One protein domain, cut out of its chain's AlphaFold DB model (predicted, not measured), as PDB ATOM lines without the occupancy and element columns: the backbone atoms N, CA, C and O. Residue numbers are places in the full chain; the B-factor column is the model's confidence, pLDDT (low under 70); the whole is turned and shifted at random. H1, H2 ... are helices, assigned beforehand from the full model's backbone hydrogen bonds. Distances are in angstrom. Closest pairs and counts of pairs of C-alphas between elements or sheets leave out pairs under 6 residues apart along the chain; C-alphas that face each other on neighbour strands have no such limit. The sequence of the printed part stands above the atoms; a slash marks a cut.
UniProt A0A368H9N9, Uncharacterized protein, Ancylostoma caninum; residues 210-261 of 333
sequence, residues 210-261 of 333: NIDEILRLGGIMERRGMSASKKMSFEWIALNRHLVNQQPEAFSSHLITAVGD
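AT A GLANCE: This is residues 210 to 261 of the 333 residues of an uncharacterized protein of Ancylostoma caninum (UniProt A0A368H9N9). A helical hairpin of H1 and H2 is joined by a third helix, H3, which folds back and packs on H2 at a slant. The centres of the three helices make a triangle, with H2 as the part that both H1 and H3 touch. The printed part has 52 residues with three named helices, H1, H2 and H3 in that order along the chain, and no named strand; the class is all helix. It is compact, with a radius of gyration of the C-alphas of 10.3 A, and elongated, spanning 32 by 18 by 16 A.

HOW THE PARTS SIT: H1, residues 211 to 222, and H2, residues 228 to 239, form a helical hairpin over a tight link of 5 residues. They touch, with the C-alphas of Gly 218 and Phe 234 closest at 6.3 A. They run opposite ways at a shallow tilt of 28 degrees. A short link of 8 residues leads from H2 to H3, residues 248 to 259. H2 and H3 touch with 17 pairs of C-alphas within 8 A, the closest being those of Lys 230 and Ala 258 at 4.6 A. They run opposite ways at a steep tilt of 45 degrees. H1 and H3 are close but not clearly touching: their closest C-alphas, of Gly 218 and Ala 258, are 7.8 A apart. These two run the same way at a shallow tilt of 34 degrees, only just short of steep. In H1, H2 and H3 every O i to N i+4 pair is within hydrogen-bond range.

IN THESE COORDINATES: H1 begins at C-alpha 211, at (101.924, 96.071, 55.422), and is 16.4 A long from first to last C-alpha. H2 is also 16.4 A long and begins at C-alpha 228, at (84.087, 104.272, 52.646). H3 is 15.8 A long and ends at C-alpha 259, at (95.056, 105.027, 59.872).

THE WHOLE: The two C-alphas farthest apart are those of Arg 224 and Gln 246, at 32.0 A. The printed part has no cut, and neither link is long. The mean pLDDT of the printed part is 96.6, and no printed residue is under 70.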
ATOM      1  N   ASN A 210     105.335  97.386  58.043       94.81
ATOM      2  CA  ASN A 210     104.727  96.059  58.050       94.81
ATOM      3  C   ASN A 210     103.303  96.149  57.477       94.81
ATOM      4  O   ASN A 210     102.351  96.470  58.186       94.81
ATOM      5  N   ILE A 211     103.181  95.915  56.169       96.44
ATOM      6  CA  ILE A 211     101.924  96.071  55.422       96.44
ATOM      7  C   ILE A 211     100.863  95.083  55.912       96.44
ATOM      8  O   ILE A 211      99.699  95.464  56.026       96.44
ATOM      9  N   ASP A 212     101.248  93.854  56.252       97.62
ATOM     10  CA  ASP A 212     100.307  92.835  56.730       97.62
ATOM     11  C   ASP A 212      99.606  93.293  58.011       97.62
ATOM     12  O   ASP A 212      98.398  93.111  58.169       97.62
ATOM     13  N   GLU A 213     100.333  93.993  58.881       96.75
ATOM     14  CA  GLU A 213      99.780  94.505  60.130       96.75
ATOM     15  C   GLU A 213      98.856  95.710  59.935       96.75
ATOM     16  O   GLU A 213      97.831  95.829  60.615       96.75
ATOM     17  N   ILE A 214      99.153  96.552  58.941       97.19
ATOM     18  CA  ILE A 214      98.235  97.606  58.491       97.19
ATOM     19  C   ILE A 214      96.942  96.984  57.951       97.19
ATOM     20  O   ILE A 214      95.851  97.411  58.331       97.19
ATOM     21  N   LEU A 215      97.029  95.942  57.122       97.81
ATOM     22  CA  LEU A 215      95.843  95.269  56.580       97.81
ATOM     23  C   LEU A 215      95.046  94.533  57.664       97.81
ATOM     24  O   LEU A 215      93.811  94.573  57.654       97.81
ATOM     25  N   ARG A 216      95.720  93.937  58.654       97.94
ATOM     26  CA  ARG A 216      95.063  93.337  59.823       97.94
ATOM     27  C   ARG A 216      94.266  94.377  60.609       97.94
ATOM     28  O   ARG A 216      93.132  94.102  61.008       97.94
ATOM     29  N   LEU A 217      94.827  95.573  60.804       96.94
ATOM     30  CA  LEU A 217      94.113  96.695  61.416       96.94
ATOM     31  C   LEU A 217      92.887  97.100  60.583       96.94
ATOM     32  O   LEU A 217      91.808  97.283  61.150       96.94
ATOM     33  N   GLY A 218      93.022  97.140  59.254       97.62
ATOM     34  CA  GLY A 218      91.913  97.366  58.326       97.62
ATOM     35  C   GLY A 218      90.754  96.388  58.538       97.62
ATOM     36  O   GLY A 218      89.622  96.819  58.748       97.62
ATOM     37  N   GLY A 219      91.027  95.083  58.616       97.94
ATOM     38  CA  GLY A 219      89.989  94.073  58.871       97.94
ATOM     39  C   GLY A 219      89.290  94.225  60.233       97.94
ATOM     40  O   GLY A 219      88.095  93.956  60.369       97.94
ATOM     41  N   ILE A 220      90.002  94.698  61.263       97.50
ATOM     42  CA  ILE A 220      89.396  95.008  62.570       97.50
ATOM     43  C   ILE A 220      88.489  96.240  62.471       97.50
ATOM     44  O   ILE A 220      87.378  96.220  63.004       97.50
ATOM     45  N   MET A 221      88.952  97.295  61.800       97.06
ATOM     46  CA  MET A 221      88.200  98.537  61.610       97.06
ATOM     47  C   MET A 221      86.962  98.333  60.725       97.06
ATOM     48  O   MET A 221      85.931  98.948  60.987       97.06
ATOM     49  N   GLU A 222      87.018  97.440  59.732       97.38
ATOM     50  CA  GLU A 222      85.889  97.154  58.833       97.38
ATOM     51  C   GLU A 222      84.703  96.579  59.601       97.38
ATOM     52  O   GLU A 222      83.588  97.086  59.496       97.38
ATOM     53  N   ARG A 223      84.966  95.602  60.475       97.94
ATOM     54  CA  ARG A 223      83.946  94.999  61.348       97.94
ATOM     55  C   ARG A 223      83.304  95.993  62.318       97.94
ATOM     56  O   ARG A 223      82.239  95.709  62.851       97.94
ATOM     57  N   ARG A 224      83.949  97.137  62.567       96.94
ATOM     58  CA  ARG A 224      83.439  98.219  63.424       96.94
ATOM     59  C   ARG A 224      82.748  99.338  62.638       96.94
ATOM     60  O   ARG A 224      82.362 100.329  63.248       96.94
ATOM     61  N   GLY A 225      82.591  99.192  61.320       96.50
ATOM     62  CA  GLY A 225      81.942 100.189  60.469       96.50
ATOM     63  C   GLY A 225      82.859 101.359  60.114       96.50
ATOM     64  O   GLY A 225      82.572 102.504  60.453       96.50
ATOM     65  N   MET A 226      83.980 101.089  59.435       97.38
ATOM     66  CA  MET A 226      84.836 102.162  58.915       97.38
ATOM     67  C   MET A 226      84.159 102.941  57.773       97.38
ATOM     68  O   MET A 226      83.300 102.418  57.067       97.38
ATOM     69  N   SER A 227      84.592 104.183  57.542       98.12
ATOM     70  CA  SER A 227      84.103 104.987  56.418       98.12
ATOM     71  C   SER A 227      84.541 104.420  55.061       98.12
ATOM     72  O   SER A 227      85.594 103.789  54.939       98.12
ATOM     73  N   ALA A 228      83.771 104.710  54.008       98.12
ATOM     74  CA  ALA A 228      84.087 104.272  52.646       98.12
ATOM     75  C   ALA A 228      85.468 104.765  52.171       98.12
ATOM     76  O   ALA A 228      86.219 104.009  51.566       98.12
ATOM     77  N   SER A 229      85.847 106.004  52.506       98.31
ATOM     78  CA  SER A 229      87.158 106.569  52.145       98.31
ATOM     79  C   SER A 229      88.331 105.784  52.753       98.31
ATOM     80  O   SER A 229      89.324 105.509  52.073       98.31
ATOM     81  N   LYS A 230      88.196 105.348  54.013       98.25
ATOM     82  CA  LYS A 230      89.182 104.478  54.666       98.25
ATOM     83  C   LYS A 230      89.240 103.109  54.020       98.25
ATOM     84  O   LYS A 230      90.334 102.620  53.753       98.25
ATOM     85  N   LYS A 231      88.075 102.523  53.733       98.31
ATOM     86  CA  LYS A 231      87.977 101.217  53.080       98.31
ATOM     87  C   LYS A 231      88.699 101.222  51.734       98.31
ATOM     88  O   LYS A 231      89.602 100.416  51.537       98.31
ATOM     89  N   MET A 232      88.404 102.208  50.886       98.44
ATOM     90  CA  MET A 232      89.086 102.392  49.601       98.44
ATOM     91  C   MET A 232      90.601 102.563  49.765       98.44
ATOM     92  O   MET A 232      91.372 102.069  48.947       98.44
ATOM     93  N   SER A 233      91.051 103.235  50.828       98.56
ATOM     94  CA  SER A 233      92.484 103.404  51.091       98.56
ATOM     95  C   SER A 233      93.165 102.103  51.528       98.56
ATOM     96  O   SER A 233      94.265 101.819  51.057       98.56
ATOM     97  N   PHE A 234      92.524 101.280  52.365       98.50
ATOM     98  CA  PHE A 234      93.035  99.943  52.696       98.50
ATOM     99  C   PHE A 234      93.070  99.020  51.474       98.50
ATOM    100  O   PHE A 234      94.065  98.325  51.271       98.50
ATOM    101  N   GLU A 235      92.030  99.041  50.637       98.31
ATOM    102  CA  GLU A 235      91.991  98.285  49.378       98.31
ATOM    103  C   GLU A 235      93.120  98.718  48.435       98.31
ATOM    104  O   GLU A 235      93.844  97.874  47.902       98.31
ATOM    105  N   TRP A 236      93.341 100.028  48.291       98.50
ATOM    106  CA  TRP A 236      94.449 100.549  47.499       98.50
ATOM    107  C   TRP A 236      95.800 100.059  48.031       98.50
ATOM    108  O   TRP A 236      96.621  99.578  47.250       98.50
ATOM    109  N   ILE A 237      96.029 100.114  49.349       98.25
ATOM    110  CA  ILE A 237      97.267  99.619  49.978       98.25
ATOM    111  C   ILE A 237      97.457  98.120  49.706       98.25
ATOM    112  O   ILE A 237      98.564  97.699  49.363       98.25
ATOM    113  N   ALA A 238      96.393  97.320  49.813       98.00
ATOM    114  CA  ALA A 238      96.447  95.881  49.564       98.00
ATOM    115  C   ALA A 238      96.853  95.561  48.115       98.00
ATOM    116  O   ALA A 238      97.730  94.721  47.889       98.00
ATOM    117  N   LEU A 239      96.267  96.265  47.142       98.19
ATOM    118  CA  LEU A 239      96.555  96.089  45.714       98.19
ATOM    119  C   LEU A 239      97.956  96.599  45.328       98.19
ATOM    120  O   LEU A 239      98.627  96.005  44.483       98.19
ATOM    121  N   ASN A 240      98.430  97.665  45.980       97.75
ATOM    122  CA  ASN A 240      99.660  98.375  45.612       97.75
ATOM    123  C   ASN A 240     100.839  98.120  46.568       97.75
ATOM    124  O   ASN A 240     101.813  98.873  46.571       97.75
ATOM    125  N   ARG A 241     100.818  97.030  47.351       95.81
ATOM    126  CA  ARG A 241     101.874  96.694  48.336       95.81
ATOM    127  C   ARG A 241     103.297  96.608  47.765       95.81
ATOM    128  O   ARG A 241     104.271  96.766  48.486       95.81
ATOM    129  N   HIS A 242     103.430  96.342  46.469       94.88
ATOM    130  CA  HIS A 242     104.716  96.246  45.776       94.88
ATOM    131  C   HIS A 242     105.259  97.618  45.332       94.88
ATOM    132  O   HIS A 242     106.445  97.742  45.030       94.88
ATOM    133  N   LEU A 243     104.415  98.656  45.327       92.50
ATOM    134  CA  LEU A 243     104.754 100.007  44.873       92.50
ATOM    135  C   LEU A 243     105.211 100.936  46.001       92.50
ATOM    136  O   LEU A 243     105.516 102.091  45.725       92.50
ATOM    137  N   VAL A 244     105.316 100.461  47.247       92.50
ATOM    138  CA  VAL A 244     105.675 101.295  48.416       92.50
ATOM    139  C   VAL A 244     106.952 102.107  48.182       92.50
ATOM    140  O   VAL A 244     107.003 103.288  48.504       92.50
ATOM    141  N   ASN A 245     107.967 101.491  47.569       90.50
ATOM    142  CA  ASN A 245     109.244 102.154  47.287       90.50
ATOM    143  C   ASN A 245     109.232 102.976  45.987       90.50
ATOM    144  O   ASN A 245     110.095 103.828  45.804       90.50
ATOM    145  N   GLN A 246     108.292 102.707  45.076       92.88
ATOM    146  CA  GLN A 246     108.191 103.388  43.781       92.88
ATOM    147  C   GLN A 246     107.338 104.660  43.879       92.88
ATOM    148  O   GLN A 246     107.638 105.666  43.240       92.88
ATOM    149  N   GLN A 247     106.281 104.621  44.694       92.94
ATOM    150  CA  GLN A 247     105.321 105.708  44.885       92.94
ATOM    151  C   GLN A 247     105.090 105.988  46.383       92.94
ATOM    152  O   GLN A 247     103.968 105.832  46.880       92.94
ATOM    153  N   PRO A 248     106.130 106.403  47.130       90.56
ATOM    154  CA  PRO A 248     106.024 106.608  48.575       90.56
ATOM    155  C   PRO A 248     105.033 107.724  48.952       90.56
ATOM    156  O   PRO A 248     104.401 107.661  50.008       90.56
ATOM    157  N   GLU A 249     104.826 108.725  48.094       91.19
ATOM    158  CA  GLU A 249     103.857 109.805  48.313       91.19
ATOM    159  C   GLU A 249     102.411 109.301  48.234       91.19
ATOM    160  O   GLU A 249     101.616 109.560  49.135       91.19
ATOM    161  N   ALA A 250     102.077 108.536  47.190       95.44
ATOM    162  CA  ALA A 250     100.749 107.942  47.054       95.44
ATOM    163  C   ALA A 250     100.481 106.955  48.199       95.44
ATOM    164  O   ALA A 250      99.429 107.008  48.839       95.44
ATOM    165  N   PHE A 251     101.476 106.122  48.521       95.94
ATOM    166  CA  PHE A 251     101.389 105.176  49.628       95.94
ATOM    167  C   PHE A 251     101.175 105.876  50.974       95.94
ATOM    168  O   PHE A 251     100.266 105.512  51.718       95.94
ATOM    169  N   SER A 252     101.961 106.912  51.284       94.12
ATOM    170  CA  SER A 252     101.813 107.668  52.533       94.12
ATOM    171  C   SER A 252     100.480 108.413  52.615       94.12
ATOM    172  O   SER A 252      99.875 108.437  53.684       94.12
ATOM    173  N   SER A 253      99.971 108.953  51.505       96.38
ATOM    174  CA  SER A 253      98.647 109.588  51.451       96.38
ATOM    175  C   SER A 253      97.519 108.609  51.809       96.38
ATOM    176  O   SER A 253      96.695 108.889  52.690       96.38
ATOM    177  N   HIS A 254      97.519 107.417  51.203       98.00
ATOM    178  CA  HIS A 254      96.547 106.373  51.535       98.00
ATOM    179  C   HIS A 254      96.730 105.841  52.955       98.00
ATOM    180  O   HIS A 254      95.738 105.597  53.638       98.00
ATOM    181  N   LEU A 255      97.969 105.723  53.440       97.19
ATOM    182  CA  LEU A 255      98.239 105.309  54.815       97.19
ATOM    183  C   LEU A 255      97.672 106.316  55.824       97.19
ATOM    184  O   LEU A 255      96.967 105.924  56.750       97.19
ATOM    185  N   ILE A 256      97.903 107.616  55.625       97.19
ATOM    186  CA  ILE A 256      97.339 108.667  56.485       97.19
ATOM    187  C   ILE A 256      95.811 108.677  56.414       97.19
ATOM    188  O   ILE A 256      95.159 108.828  57.441       97.19
ATOM    189  N   THR A 257      95.216 108.452  55.243       98.25
ATOM    190  CA  THR A 257      93.753 108.349  55.127       98.25
ATOM    191  C   THR A 257      93.212 107.124  55.871       98.25
ATOM    192  O   THR A 257      92.193 107.215  56.554       98.25
ATOM    193  N   ALA A 258      93.899 105.983  55.774       98.00
ATOM    194  CA  ALA A 258      93.475 104.716  56.360       98.00
ATOM    195  C   ALA A 258      93.590 104.693  57.894       98.00
ATOM    196  O   ALA A 258      92.656 104.253  58.569       98.00
ATOM    197  N   VAL A 259      94.719 105.163  58.441       97.75
ATOM    198  CA  VAL A 259      95.056 105.027  59.872       97.75
ATOM    199  C   VAL A 259      95.356 106.353  60.582       97.75
ATOM    200  O   VAL A 259      95.682 106.354  61.765       97.75
ATOM    201  N   GLY A 260      95.256 107.499  59.910       97.25
ATOM    202  CA  GLY A 260      95.685 108.791  60.461       97.25
ATOM    203  C   GLY A 260      94.900 109.271  61.682       97.25
ATOM    204  O   GLY A 260      95.415 110.064  62.467       97.25
ATOM    205  N   ASP A 261      93.683 108.789  61.895       96.69
ATOM    206  CA  ASP A 261      92.867 109.120  63.067       96.69
ATOM    207  C   ASP A 261      93.028 108.122  64.226       96.69
ATOM    208  O   ASP A 261      92.428 108.303  65.288       96.69
TER     209      ASP A 261